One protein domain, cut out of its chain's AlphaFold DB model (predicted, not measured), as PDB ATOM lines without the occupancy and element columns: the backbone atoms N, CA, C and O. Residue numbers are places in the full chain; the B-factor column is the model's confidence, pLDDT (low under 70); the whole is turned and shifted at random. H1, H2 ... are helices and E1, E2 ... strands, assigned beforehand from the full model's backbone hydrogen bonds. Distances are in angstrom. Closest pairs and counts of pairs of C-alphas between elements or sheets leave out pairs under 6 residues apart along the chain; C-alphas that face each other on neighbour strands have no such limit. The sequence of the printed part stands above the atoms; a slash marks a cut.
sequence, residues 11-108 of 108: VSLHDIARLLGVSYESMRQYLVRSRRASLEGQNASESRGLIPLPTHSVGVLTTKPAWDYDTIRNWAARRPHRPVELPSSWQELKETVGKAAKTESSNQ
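AT A GLANCE: This is residues 11 to 108 of the 108 residues of an uncharacterized protein of Bifidobacteriaceae bacterium WP022 (UniProt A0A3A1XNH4). A small hairpin of two strands, E1 and E2, leads straight into H3, and short H1 lies in the middle of the fold, beside E2 and H3. The two long helices meet H1 and are apart from each other: H2 packs on it by its first residues and reaches away, while H4 crosses it. The printed part has 98 residues, in the order H1 H2 E1 E2 H3 H4, and is mostly helix, with an antiparallel sheet E1 - E2. It is compact, radius of gyration of the C-alphas 13.6 A, and spans 41 by 36 by 26 A.

IN THESE COORDINATES: E1 is residues 56 to 58 and E2 residues 64 to 68, 13.4 A long. H3 is residues 69 to 77, 12.2 A. H1 is residues 13 to 19, 9.9 A, from C-alpha 13 at (-28.867, -37.950, 9.515). H2 is residues 24 to 39, 23.4 A. H4 is residues 90 to 106, 24.6 A, ending at C-alpha 106 at (-9.766, -43.680, 15.209).

HOW THE PARTS SIT: In the hairpin E1 and E2, N 58 and O 64 are 2.9 A apart, within hydrogen-bond range. Residues 11 to 12 pair antiparallel with residues 66 to 67 of E2. H1 and H3 are close but not clearly touching, the closest C-alphas being Ile 16 and Ile 72, 7.7 A. H2 touches H1 with residues 24 to 28 alone, at a steep tilt of 59 degrees, closest C-alphas Ala 17 and Tyr 24, 5.4 A. H4 touches H1 with residues 96 to 101 alone, about perpendicular at 83 degrees, closest C-alphas Arg 18 and Ala 100, 5.9 A. Every O i to N i+4 pair is within hydrogen-bond range in H1, H3 and H4, and 11 of 12 in H2.

THE WHOLE: The C-alphas farthest apart, Gly 41 and Ser 106, are 41.7 A apart. The printed part has no cut. The links H2 to E1 and H3 to H4 are long. The pLDDT is under 70 at residue 46 and residues 106 to 108.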
ATOM      1  N   VAL A  11     -33.352 -44.153  11.492       95.56
ATOM      2  CA  VAL A  11     -31.965 -43.704  11.320       95.56
ATOM      3  C   VAL A  11     -31.851 -42.193  11.432       95.56
ATOM      4  O   VAL A  11     -32.735 -41.449  10.994       95.56
ATOM      5  N   SER A  12     -30.751 -41.732  12.026       95.75
ATOM      6  CA  SER A  12     -30.421 -40.310  12.101       95.75
ATOM      7  C   SER A  12     -29.716 -39.837  10.829       95.75
ATOM      8  O   SER A  12     -29.172 -40.631  10.063       95.75
ATOM      9  N   LEU A  13     -29.626 -38.520  10.634       95.75
ATOM     10  CA  LEU A  13     -28.867 -37.950   9.515       95.75
ATOM     11  C   LEU A  13     -27.385 -38.377   9.533       95.75
ATOM     12  O   LEU A  13     -26.764 -38.505   8.481       95.75
ATOM     13  N   HIS A  14     -26.832 -38.615  10.724       94.75
ATOM     14  CA  HIS A  14     -25.454 -39.062  10.892       94.75
ATOM     15  C   HIS A  14     -25.265 -40.522  10.474       94.75
ATOM     16  O   HIS A  14     -24.275 -40.851   9.822       94.75
ATOM     17  N   ASP A  15     -26.227 -41.388  10.789       95.75
ATOM     18  CA  ASP A  15     -26.194 -42.784  10.344       95.75
ATOM     19  C   ASP A  15     -26.336 -42.863   8.826       95.75
ATOM     20  O   ASP A  15     -25.604 -43.601   8.177       95.75
ATOM     21  N   ILE A  16     -27.197 -42.029   8.238       95.88
ATOM     22  CA  ILE A  16     -27.336 -41.925   6.781       95.88
ATOM     23  C   ILE A  16     -26.012 -41.479   6.145       95.88
ATOM     24  O   ILE A  16     -25.594 -42.055   5.145       95.88
ATOM     25  N   ALA A  17     -25.321 -40.491   6.721       95.00
ATOM     26  CA  ALA A  17     -24.021 -40.048   6.216       95.00
ATOM     27  C   ALA A  17     -22.986 -41.189   6.217       95.00
ATOM     28  O   ALA A  17     -22.346 -41.436   5.194       95.00
ATOM     29  N   ARG A  18     -22.906 -41.945   7.321       94.81
ATOM     30  CA  ARG A  18     -22.047 -43.135   7.451       94.81
ATOM     31  C   ARG A  18     -22.385 -44.207   6.420       94.81
ATOM     32  O   ARG A  18     -21.497 -44.689   5.727       94.81
ATOM     33  N   LEU A  19     -23.668 -44.536   6.284       94.81
ATOM     34  CA  LEU A  19     -24.166 -45.541   5.342       94.81
ATOM     35  C   LEU A  19     -23.854 -45.189   3.886       94.81
ATOM     36  O   LEU A  19     -23.580 -46.069   3.076       94.81
ATOM     37  N   LEU A  20     -23.877 -43.902   3.547       92.62
ATOM     38  CA  LEU A  20     -23.554 -43.426   2.206       92.62
ATOM     39  C   LEU A  20     -22.055 -43.165   1.991       92.62
ATOM     40  O   LEU A  20     -21.669 -42.819   0.872       92.62
ATOM     41  N   GLY A  21     -21.226 -43.288   3.033       91.44
ATOM     42  CA  GLY A  21     -19.796 -42.982   2.980       91.44
ATOM     43  C   GLY A  21     -19.505 -41.513   2.662       91.44
ATOM     44  O   GLY A  21     -18.603 -41.216   1.879       91.44
ATOM     45  N   VAL A  22     -20.296 -40.586   3.207       91.44
ATOM     46  CA  VAL A  22     -20.140 -39.135   3.005       91.44
ATOM     47  C   VAL A  22     -20.054 -38.401   4.339       91.44
ATOM     48  O   VAL A  22     -20.461 -38.919   5.376       91.44
ATOM     49  N   SER A  23     -19.558 -37.163   4.325       93.00
ATOM     50  CA  SER A  23     -19.501 -36.355   5.544       93.00
ATOM     51  C   SER A  23     -20.894 -35.956   6.034       93.00
ATOM     52  O   SER A  23     -21.812 -35.705   5.244       93.00
ATOM     53  N   TYR A  24     -21.030 -35.814   7.353       94.38
ATOM     54  CA  TYR A  24     -22.255 -35.312   7.975       94.38
ATOM     55  C   TYR A  24     -22.676 -33.944   7.415       94.38
ATOM     56  O   TYR A  24     -23.851 -33.736   7.115       94.38
ATOM     57  N   GLU A  25     -21.722 -33.032   7.191       95.25
ATOM     58  CA  GLU A  25     -22.013 -31.709   6.624       95.25
ATOM     59  C   GLU A  25     -22.580 -31.800   5.201       95.25
ATOM     60  O   GLU A  25     -23.529 -31.088   4.871       95.25
ATOM     61  N   SER A  26     -22.091 -32.736   4.376       93.81
ATOM     62  CA  SER A  26     -22.665 -32.969   3.043       93.81
ATOM     63  C   SER A  26     -24.138 -33.369   3.140       93.81
ATOM     64  O   SER A  26     -24.982 -32.819   2.430       93.81
ATOM     65  N   MET A  27     -24.479 -34.274   4.063       95.00
ATOM     66  CA  MET A  27     -25.876 -34.676   4.250       95.00
ATOM     67  C   MET A  27     -26.741 -33.588   4.873       95.00
ATOM     68  O   MET A  27     -27.916 -33.460   4.522       95.00
ATOM     69  N   ARG A  28     -26.170 -32.749   5.737       96.19
ATOM     70  CA  ARG A  28     -26.849 -31.561   6.257       96.19
ATOM     71  C   ARG A  28     -27.207 -30.588   5.137       96.19
ATOM     72  O   ARG A  28     -28.340 -30.107   5.097       96.19
ATOM     73  N   GLN A  29     -26.299 -30.354   4.193       95.75
ATOM     74  CA  GLN A  29     -26.585 -29.538   3.012       95.75
ATOM     75  C   GLN A  29     -27.688 -30.151   2.145       95.75
ATOM     76  O   GLN A  29     -28.559 -29.417   1.679       95.75
ATOM     77  N   TYR A  30     -27.698 -31.476   1.970       94.50
ATOM     78  CA  TYR A  30     -28.762 -32.151   1.221       94.50
ATOM     79  C   TYR A  30     -30.120 -31.931   1.887       94.50
ATOM     80  O   TYR A  30     -31.078 -31.572   1.212       94.50
ATOM     81  N   LEU A  31     -30.199 -32.056   3.215       95.75
ATOM     82  CA  LEU A  31     -31.438 -31.810   3.955       95.75
ATOM     83  C   LEU A  31     -31.925 -30.361   3.821       95.75
ATOM     84  O   LEU A  31     -33.118 -30.128   3.629       95.75
ATOM     85  N   VAL A  32     -31.022 -29.380   3.904       95.62
ATOM     86  CA  VAL A  32     -31.377 -27.963   3.705       95.62
ATOM     87  C   VAL A  32     -31.939 -27.738   2.303       95.62
ATOM     88  O   VAL A  32     -32.964 -27.072   2.159       95.62
ATOM     89  N   ARG A  33     -31.302 -28.311   1.275       94.50
ATOM     90  CA  ARG A  33     -31.778 -28.219  -0.111       94.50
ATOM     91  C   ARG A  33     -33.129 -28.900  -0.283       94.50
ATOM     92  O   ARG A  33     -34.016 -28.285  -0.857       94.50
ATOM     93  N   SER A  34     -33.329 -30.088   0.288       94.50
ATOM     94  CA  SER A  34     -34.611 -30.798   0.227       94.50
ATOM     95  C   SER A  34     -35.753 -30.010   0.847       94.50
ATOM     96  O   SER A  34     -36.835 -29.963   0.278       94.50
ATOM     97  N   ARG A  35     -35.515 -29.361   1.994       94.75
ATOM     98  CA  ARG A  35     -36.525 -28.511   2.643       94.75
ATOM     99  C   ARG A  35     -36.902 -27.300   1.796       94.75
ATOM    100  O   ARG A  35     -38.047 -26.877   1.837       94.75
ATOM    101  N   ARG A  36     -35.951 -26.730   1.050       93.38
ATOM    102  CA  ARG A  36     -36.234 -25.632   0.111       93.38
ATOM    103  C   ARG A  36     -36.995 -26.145  -1.107       93.38
ATOM    104  O   ARG A  36     -38.066 -25.639  -1.399       93.38
ATOM    105  N   ALA A  37     -36.495 -27.210  -1.725       91.50
ATOM    106  CA  ALA A  37     -37.095 -27.853  -2.888       91.50
ATOM    107  C   ALA A  37     -38.551 -28.287  -2.628       91.50
ATOM    108  O   ALA A  37     -39.408 -28.116  -3.489       91.50
ATOM    109  N   SER A  38     -38.873 -28.759  -1.417       91.50
ATOM    110  CA  SER A  38     -40.250 -29.130  -1.070       91.50
ATOM    111  C   SER A  38     -41.227 -27.954  -1.051       91.50
ATOM    112  O   SER A  38     -42.411 -28.161  -1.294       91.50
ATOM    113  N   LEU A  39     -40.758 -26.728  -0.785       90.88
ATOM    114  CA  LEU A  39     -41.596 -25.525  -0.889       90.88
ATOM    115  C   LEU A  39     -41.949 -25.213  -2.350       90.88
ATOM    116  O   LEU A  39     -42.965 -24.584  -2.616       90.88
ATOM    117  N   GLU A  40     -41.125 -25.686  -3.281       88.56
ATOM    118  CA  GLU A  40     -41.294 -25.553  -4.730       88.56
ATOM    119  C   GLU A  40     -41.976 -26.794  -5.347       88.56
ATOM    120  O   GLU A  40     -42.052 -26.918  -6.567       88.56
ATOM    121  N   GLY A  41     -42.463 -27.731  -4.520       84.56
ATOM    122  CA  GLY A  41     -43.122 -28.966  -4.967       84.56
ATOM    123  C   GLY A  41     -42.176 -30.058  -5.481       84.56
ATOM    124  O   GLY A  41     -42.639 -31.071  -5.998       84.56
ATOM    125  N   GLN A  42     -40.861 -29.887  -5.328       84.94
ATOM    126  CA  GLN A  42     -39.852 -30.852  -5.763       84.94
ATOM    127  C   GLN A  42     -39.519 -31.868  -4.663       84.94
ATOM    128  O   GLN A  42     -39.611 -31.589  -3.464       84.94
ATOM    129  N   ASN A  43     -39.078 -33.062  -5.067       82.12
ATOM    130  CA  ASN A  43     -38.767 -34.162  -4.157       82.12
ATOM    131  C   ASN A  43     -37.380 -34.778  -4.427       82.12
ATOM    132  O   ASN A  43     -36.726 -34.537  -5.441       82.12
ATOM    133  N   ALA A  44     -36.921 -35.609  -3.489       79.75
ATOM    134  CA  ALA A  44     -35.596 -36.221  -3.557       79.75
ATOM    135  C   ALA A  44     -35.463 -37.370  -4.569       79.75
ATOM    136  O   ALA A  44     -34.346 -37.844  -4.784       79.75
ATOM    137  N   SER A  45     -36.564 -37.838  -5.170       71.88
ATOM    138  CA  SER A  45     -36.517 -38.872  -6.213       71.88
ATOM    139  C   SER A  45     -35.989 -38.347  -7.545       71.88
ATOM    140  O   SER A  45     -35.500 -39.136  -8.345       71.88
ATOM    141  N   GLU A  46     -36.050 -37.037  -7.774       66.62
ATOM    142  CA  GLU A  46     -35.851 -36.462  -9.109       66.62
ATOM    143  C   GLU A  46     -34.564 -35.637  -9.234       66.62
ATOM    144  O   GLU A  46     -34.170 -35.269 -10.337       66.62
ATOM    145  N   SER A  47     -33.873 -35.350  -8.124       73.12
ATOM    146  CA  SER A  47     -32.778 -34.376  -8.118       73.12
ATOM    147  C   SER A  47     -31.548 -34.812  -7.329       73.12
ATOM    148  O   SER A  47     -31.616 -35.330  -6.212       73.12
ATOM    149  N   ARG A  48     -30.373 -34.544  -7.915       81.31
ATOM    150  CA  ARG A  48     -29.075 -34.738  -7.258       81.31
ATOM    151  C   ARG A  48     -28.968 -33.844  -6.024       81.31
ATOM    152  O   ARG A  48     -29.326 -32.672  -6.051       81.31
ATOM    153  N   GLY A  49     -28.358 -34.375  -4.969       85.62
ATOM    154  CA  GLY A  49     -28.057 -33.591  -3.773       85.62
ATOM    155  C   GLY A  49     -29.263 -33.293  -2.888       85.62
ATOM    156  O   GLY A  49     -29.178 -32.400  -2.050       85.62
ATOM    157  N   LEU A  50     -30.359 -34.028  -3.080       91.50
ATOM    158  CA  LEU A  50     -31.519 -34.034  -2.200       91.50
ATOM    159  C   LEU A  50     -31.603 -35.373  -1.461       91.50
ATOM    160  O   LEU A  50     -31.249 -36.416  -2.002       91.50
ATOM    161  N   ILE A  51     -32.098 -35.327  -0.231       94.12
ATOM    162  CA  ILE A  51     -32.486 -36.471   0.606       94.12
ATOM    163  C   ILE A  51     -34.005 -36.429   0.865       94.12
ATOM    164  O   ILE A  51     -34.557 -35.326   0.939       94.12
ATOM    165  N   PRO A  52     -34.712 -37.565   1.019       94.38
ATOM    166  CA  PRO A  52     -36.096 -37.562   1.483       94.38
ATOM    167  C   PRO A  52     -36.264 -36.720   2.752       94.38
ATOM    168  O   PRO A  52     -35.356 -36.646   3.584       94.38
ATOM    169  N   LEU A  53     -37.417 -36.076   2.916       94.88
ATOM    170  CA  LEU A  53     -37.704 -35.350   4.151       94.88
ATOM    171  C   LEU A  53     -37.899 -36.332   5.319       94.88
ATOM    172  O   LEU A  53     -38.384 -37.444   5.105       94.88
ATOM    173  N   PRO A  54     -37.505 -35.946   6.546       95.31
ATOM    174  CA  PRO A  54     -37.728 -36.777   7.720       95.31
ATOM    175  C   PRO A  54     -39.225 -36.898   7.991       95.31
ATOM    176  O   PRO A  54     -39.943 -35.899   7.984       95.31
ATOM    177  N   THR A  55     -39.678 -38.119   8.254       93.38
ATOM    178  CA  THR A  55     -41.070 -38.416   8.623       93.38
ATOM    179  C   THR A  55     -41.254 -38.545  10.131       93.38
ATOM    180  O   THR A  55     -42.381 -38.532  10.616       93.38
ATOM    181  N   HIS A  56     -40.155 -38.649  10.879       93.06
ATOM    182  CA  HIS A  56     -40.160 -38.815  12.323       93.06
ATOM    183  C   HIS A  56     -39.263 -37.778  12.986       93.06
ATOM    184  O   HIS A  56     -38.377 -37.176  12.372       93.06
ATOM    185  N   SER A  57     -39.482 -37.595  14.280       91.56
ATOM    186  CA  SER A  57     -38.553 -36.881  15.135       91.56
ATOM    187  C   SER A  57     -38.335 -37.654  16.425       91.56
ATOM    188  O   SER A  57     -39.276 -38.221  16.972       91.56
ATOM    189  N   VAL A  58     -37.092 -37.683  16.898       87.44
ATOM    190  CA  VAL A  58     -36.680 -38.426  18.092       87.44
ATOM    191  C   VAL A  58     -35.998 -37.498  19.091       87.44
ATOM    192  O   VAL A  58     -35.330 -36.538  18.706       87.44
ATOM    193  N   GLY A  59     -36.134 -37.810  20.378       84.19
ATOM    194  CA  GLY A  59     -35.568 -37.022  21.474       84.19
ATOM    195  C   GLY A  59     -36.605 -36.134  22.159       84.19
ATOM    196  O   GLY A  59     -37.432 -35.507  21.509       84.19
ATOM    197  N   VAL A  60     -36.542 -36.099  23.492       78.50
ATOM    198  CA  VAL A  60     -37.508 -35.381  24.343       78.50
ATOM    199  C   VAL A  60     -37.106 -33.917  24.544       78.50
ATOM    200  O   VAL A  60     -37.938 -33.027  24.434       78.50
ATOM    201  N   LEU A  61     -35.822 -33.660  24.814       80.19
ATOM    202  CA  LEU A  61     -35.296 -32.312  25.090       80.19
ATOM    203  C   LEU A  61     -34.759 -31.606  23.841       80.19
ATOM    204  O   LEU A  61     -34.696 -30.381  23.777       80.19
ATOM    205  N   THR A  62     -34.319 -32.372  22.848       79.56
ATOM    206  CA  THR A  62     -33.815 -31.838  21.583       79.56
ATOM    207  C   THR A  62     -34.306 -32.736  20.471       79.56
ATOM    208  O   THR A  62     -33.703 -33.765  20.167       79.56
ATOM    209  N   THR A  63     -35.433 -32.339  19.898       86.62
ATOM    210  CA  THR A  63     -36.104 -33.037  18.810       86.62
ATOM    211  C   THR A  63     -35.202 -33.058  17.576       86.62
ATOM    212  O   THR A  63     -34.960 -32.030  16.942       86.62
ATOM    213  N   LYS A  64     -34.665 -34.233  17.243       89.94
ATOM    214  CA  LYS A  64     -33.816 -34.464  16.070       89.94
ATOM    215  C   LYS A  64     -34.619 -35.153  14.967       89.94
ATOM    216  O   LYS A  64     -35.403 -36.050  15.272       89.94
ATOM    217  N   PRO A  65     -34.418 -34.781  13.693       94.62
ATOM    218  CA  PRO A  65     -35.082 -35.452  12.585       94.62
ATOM    219  C   PRO A  65     -34.608 -36.904  12.470       94.62
ATOM    220  O   PRO A  65     -33.416 -37.188  12.621       94.62
ATOM    221  N   ALA A  66     -35.543 -37.798  12.164       96.12
ATOM    222  CA  ALA A  66     -35.290 -39.209  11.929       96.12
ATOM    223  C   ALA A  66     -36.069 -39.708  10.707       96.12
ATOM    224  O   ALA A  66     -37.122 -39.172  10.343       96.12
ATOM    225  N   TRP A  67     -35.540 -40.752  10.078       96.88
ATOM    226  CA  TRP A  67     -36.113 -41.363   8.885       96.88
ATOM    227  C   TRP A  67     -36.398 -42.830   9.131       96.88
ATOM    228  O   TRP A  67     -35.619 -43.503   9.802       96.88
ATOM    229  N   ASP A  68     -37.472 -43.329   8.524       96.31
ATOM    230  CA  ASP A  68     -37.630 -44.768   8.348       96.31
ATOM    231  C   ASP A  68     -36.480 -45.294   7.481       96.31
ATOM    232  O   ASP A  68     -36.205 -44.764   6.394       96.31
ATOM    233  N   TYR A  69     -35.805 -46.331   7.967       96.19
ATOM    234  CA  TYR A  69     -34.695 -46.939   7.257       96.19
ATOM    235  C   TYR A  69     -35.069 -47.408   5.846       96.19
ATOM    236  O   TYR A  69     -34.290 -47.190   4.919       96.19
ATOM    237  N   ASP A  70     -36.251 -47.994   5.636       95.00
ATOM    238  CA  ASP A  70     -36.646 -48.468   4.303       95.00
ATOM    239  C   ASP A  70     -36.825 -47.320   3.317       95.00
ATOM    240  O   ASP A  70     -36.501 -47.460   2.136       95.00
ATOM    241  N   THR A  71     -37.283 -46.160   3.791       94.88
ATOM    242  CA  THR A  71     -37.378 -44.965   2.946       94.88
ATOM    243  C   THR A  71     -35.992 -44.560   2.453       94.88
ATOM    244  O   THR A  71     -35.809 -44.301   1.261       94.88
ATOM    245  N   ILE A  72     -34.997 -44.565   3.343       95.88
ATOM    246  CA  ILE A  72     -33.613 -44.244   2.987       95.88
ATOM    247  C   ILE A  72     -32.988 -45.323   2.113       95.88
ATOM    248  O   ILE A  72     -32.372 -44.973   1.113       95.88
ATOM    249  N   ARG A  73     -33.168 -46.609   2.422       95.75
ATOM    250  CA  ARG A  73     -32.664 -47.731   1.613       95.75
ATOM    251  C   ARG A  73     -33.193 -47.670   0.186       95.75
ATOM    252  O   ARG A  73     -32.414 -47.694  -0.765       95.75
ATOM    253  N   ASN A  74     -34.504 -47.502   0.033       93.88
ATOM    254  CA  ASN A  74     -35.139 -47.413  -1.277       93.88
ATOM    255  C   ASN A  74     -34.721 -46.154  -2.042       93.88
ATOM    256  O   ASN A  74     -34.616 -46.185  -3.267       93.88
ATOM    257  N   TRP A  75     -34.522 -45.028  -1.359       93.50
ATOM    258  CA  TRP A  75     -33.997 -43.820  -1.993       93.50
ATOM    259  C   TRP A  75     -32.526 -43.990  -2.395       93.50
ATOM    260  O   TRP A  75     -32.178 -43.680  -3.531       93.50
ATOM    261  N   ALA A  76     -31.682 -44.533  -1.513       93.62
ATOM    262  CA  ALA A  76     -30.254 -44.745  -1.734       93.62
ATOM    263  C   ALA A  76     -29.989 -45.629  -2.959       93.62
ATOM    264  O   ALA A  76     -29.156 -45.271  -3.792       93.62
ATOM    265  N   ALA A  77     -30.761 -46.706  -3.119       94.06
ATOM    266  CA  ALA A  77     -30.692 -47.596  -4.277       94.06
ATOM    267  C   ALA A  77     -31.125 -46.923  -5.594       94.06
ATOM    268  O   ALA A  77     -30.701 -47.333  -6.669       94.06
ATOM    269  N   ARG A  78     -31.947 -45.867  -5.526       89.19
ATOM    270  CA  ARG A  78     -32.471 -45.126  -6.689       89.19
ATOM    271  C   ARG A  78     -31.748 -43.802  -6.945       89.19
ATOM    272  O   ARG A  78     -32.174 -43.028  -7.800       89.19
ATOM    273  N   ARG A  79     -30.672 -43.505  -6.208       86.75
ATOM    274  CA  ARG A  79     -29.959 -42.227  -6.333       86.75
ATOM    275  C   ARG A  79     -29.432 -42.025  -7.756       86.75
ATOM    276  O   ARG A  79     -28.723 -42.895  -8.266       86.75
ATOM    277  N   PRO A  80     -29.642 -40.838  -8.354       71.62
ATOM    278  CA  PRO A  80     -29.005 -40.493  -9.614       71.62
ATOM    279  C   PRO A  80     -27.475 -40.573  -9.476       71.62
ATOM    280  O   PRO A  80     -26.888 -39.926  -8.607       71.62
ATOM    281  N   HIS A  81     -26.825 -41.335 -10.361       72.94
ATOM    282  CA  HIS A  81     -25.364 -41.465 -10.554       72.94
ATOM    283  C   HIS A  81     -24.558 -42.239  -9.514       72.94
ATOM    284  O   HIS A  81     -23.478 -42.718  -9.851       72.94
ATOM    285  N   ARG A  82     -25.031 -42.368  -8.275       83.00
ATOM    286  CA  ARG A  82     -24.342 -43.175  -7.260       83.00
ATOM    287  C   ARG A  82     -25.358 -43.933  -6.410       83.00
ATOM    288  O   ARG A  82     -25.528 -43.582  -5.238       83.00
ATOM    289  N   PRO A  83     -26.073 -44.903  -7.012       88.44
ATOM    290  CA  PRO A  83     -26.908 -45.810  -6.248       88.44
ATOM    291  C   PRO A  83     -26.035 -46.542  -5.228       88.44
ATOM    292  O   PRO A  83     -24.897 -46.917  -5.519       88.44
ATOM    293  N   VAL A  84     -26.550 -46.677  -4.012       92.25
ATOM    294  CA  VAL A  84     -25.888 -47.405  -2.931       92.25
ATOM    295  C   VAL A  84     -26.861 -48.454  -2.432       92.25
ATOM    296  O   VAL A  84     -27.968 -48.122  -2.003       92.25
ATOM    297  N   GLU A  85     -26.442 -49.712  -2.489       94.56
ATOM    298  CA  GLU A  85     -27.162 -50.809  -1.860       94.56
ATOM    299  C   GLU A  85     -26.875 -50.775  -0.362       94.56
ATOM    300  O   GLU A  85     -25.740 -50.960   0.079       94.56
ATOM    301  N   LEU A  86     -27.905 -50.451   0.418       95.56
ATOM    302  CA  LEU A  86     -27.819 -50.453   1.872       95.56
ATOM    303  C   LEU A  86     -28.258 -51.812   2.430       95.56
ATOM    304  O   LEU A  86     -29.087 -52.476   1.798       95.56
ATOM    305  N   PRO A  87     -27.757 -52.197   3.619       96.31
ATOM    306  CA  PRO A  87     -28.095 -53.452   4.285       96.31
ATOM    307  C   PRO A  87     -29.582 -53.809   4.246       96.31
ATOM    308  O   PRO A  87     -30.449 -52.955   4.454       96.31
ATOM    309  N   SER A  88     -29.886 -55.082   4.014       94.00
ATOM    310  CA  SER A  88     -31.273 -55.571   4.009       94.00
ATOM    311  C   SER A  88     -31.711 -56.174   5.341       94.00
ATOM    312  O   SER A  88     -32.905 -56.387   5.540       94.00
ATOM    313  N   SER A  89     -30.767 -56.425   6.254       94.38
ATOM    314  CA  SER A  89     -31.045 -56.963   7.584       94.38
ATOM    315  C   SER A  89     -30.625 -56.009   8.702       94.38
ATOM    316  O   SER A  89     -29.702 -55.199   8.565       94.38
ATOM    317  N   TRP A  90     -31.289 -56.139   9.853       93.06
ATOM    318  CA  TRP A  90     -30.962 -55.371  11.054       93.06
ATOM    319  C   TRP A  90     -29.516 -55.599  11.517       93.06
ATOM    320  O   TRP A  90     -28.830 -54.671  11.944       93.06
ATOM    321  N   GLN A  91     -29.035 -56.836  11.405       94.69
ATOM    322  CA  GLN A  91     -27.713 -57.229  11.880       94.69
ATOM    323  C   GLN A  91     -26.603 -56.612  11.018       94.69
ATOM    324  O   GLN A  91     -25.704 -55.962  11.551       94.69
ATOM    325  N   GLU A  92     -26.732 -56.691   9.691       94.62
ATOM    326  CA  GLU A  92     -25.823 -56.024   8.751       94.62
ATOM    327  C   GLU A  92     -25.835 -54.500   8.919       94.62
ATOM    328  O   GLU A  92     -24.783 -53.857   8.842       94.62
ATOM    329  N   LEU A  93     -27.008 -53.906   9.177       94.50
ATOM    330  CA  LEU A  93     -27.113 -52.473   9.439       94.50
ATOM    331  C   LEU A  93     -26.289 -52.079  10.672       94.50
ATOM    332  O   LEU A  93     -25.463 -51.165  10.588       94.50
ATOM    333  N   LYS A  94     -26.483 -52.782  11.799       93.81
ATOM    334  CA  LYS A  94     -25.733 -52.539  13.042       93.81
ATOM    335  C   LYS A  94     -24.229 -52.641  12.813       93.81
ATOM    336  O   LYS A  94     -23.478 -51.767  13.250       93.81
ATOM    337  N   GLU A  95     -23.783 -53.676  12.108       93.75
ATOM    338  CA  GLU A  95     -22.365 -53.864  11.805       93.75
ATOM    339  C   GLU A  95     -21.799 -52.744  10.934       93.75
ATOM    340  O   GLU A  95     -20.706 -52.247  11.206       93.75
ATOM    341  N   THR A  96     -22.535 -52.328   9.905       93.25
ATOM    342  CA  THR A  96     -22.090 -51.296   8.958       93.25
ATOM    343  C   THR A  96     -21.930 -49.948   9.652       93.25
ATOM    344  O   THR A  96     -20.871 -49.323   9.566       93.25
ATOM    345  N   VAL A  97     -22.948 -49.520  10.405       91.44
ATOM    346  CA  VAL A  97     -22.897 -48.261  11.164       91.44
ATOM    347  C   VAL A  97     -21.830 -48.334  12.257       91.44
ATOM    348  O   VAL A  97     -21.066 -47.385  12.432       91.44
ATOM    349  N   GLY A  98     -21.723 -49.471  12.953       89.44
ATOM    350  CA  GLY A  98     -20.725 -49.685  13.999       89.44
ATOM    351  C   GLY A  98     -19.284 -49.640  13.481       89.44
ATOM    352  O   GLY A  98     -18.423 -49.047  14.129       89.44
ATOM    353  N   LYS A  99     -19.012 -50.217  12.303       90.50
ATOM    354  CA  LYS A  99     -17.701 -50.126  11.636       90.50
ATOM    355  C   LYS A  99     -17.377 -48.678  11.268       90.50
ATOM    356  O   LYS A  99     -16.306 -48.199  11.631       90.50
ATOM    357  N   ALA A 100     -18.315 -47.971  10.636       87.25
ATOM    358  CA  ALA A 100     -18.123 -46.575  10.245       87.25
ATOM    359  C   ALA A 100     -17.858 -45.655  11.452       87.25
ATOM    360  O   ALA A 100     -16.941 -44.839  11.414       87.25
ATOM    361  N   ALA A 101     -18.598 -45.836  12.550       83.38
ATOM    362  CA  ALA A 101     -18.397 -45.067  13.777       83.38
ATOM    363  C   ALA A 101     -17.004 -45.294  14.392       83.38
ATOM    364  O   ALA A 101     -16.360 -44.341  14.819       83.38
ATOM    365  N   LYS A 102     -16.504 -46.539  14.394       83.44
ATOM    366  CA  LYS A 102     -15.147 -46.846  14.877       83.44
ATOM    367  C   LYS A 102     -14.071 -46.178  14.022       83.44
ATOM    368  O   LYS A 102     -13.119 -45.636  14.572       83.44
ATOM    369  N   THR A 103     -14.231 -46.179  12.697       80.56
ATOM    370  CA  THR A 103     -13.295 -45.509  11.781       80.56
ATOM    371  C   THR A 103     -13.243 -43.997  12.011       80.56
ATOM    372  O   THR A 103     -12.161 -43.420  11.968       80.56
ATOM    373  N   GLU A 104     -14.380 -43.354  12.291       76.94
ATOM    374  CA  GLU A 104     -14.424 -41.927  12.642       76.94
ATOM    375  C   GLU A 104     -13.667 -41.638  13.944       76.94
ATOM    376  O   GLU A 104     -12.868 -40.708  13.983       76.94
ATOM    377  N   SER A 105     -13.867 -42.453  14.985       71.12
ATOM    378  CA  SER A 105     -13.198 -42.273  16.280       71.12
ATOM    379  C   SER A 105     -11.693 -42.546  16.246       71.12
ATOM    380  O   SER A 105     -10.968 -41.964  17.040       71.12
ATOM    381  N   SER A 106     -11.208 -43.419  15.359       69.31
ATOM    382  CA  SER A 106      -9.766 -43.680  15.209       69.31
ATOM    383  C   SER A 106      -9.015 -42.606  14.411       69.31
ATOM    384  O   SER A 106      -7.790 -42.601  14.434       69.31
ATOM    385  N   ASN A 107      -9.728 -41.724  13.706       60.16
ATOM    386  CA  ASN A 107      -9.154 -40.627  12.920       60.16
ATOM    387  C   ASN A 107      -9.210 -39.265  13.646       60.16
ATOM    388  O   ASN A 107      -8.922 -38.241  13.023       60.16
ATOM    389  N   GLN A 108      -9.609 -39.245  14.924       51.03
ATOM    390  CA  GLN A 108      -9.564 -38.074  15.810       51.03
ATOM    391  C   GLN A 108      -8.385 -38.175  16.774       51.03
ATOM    392  O   GLN A 108      -7.821 -37.103  17.082       51.03
TER     393      GLN A 108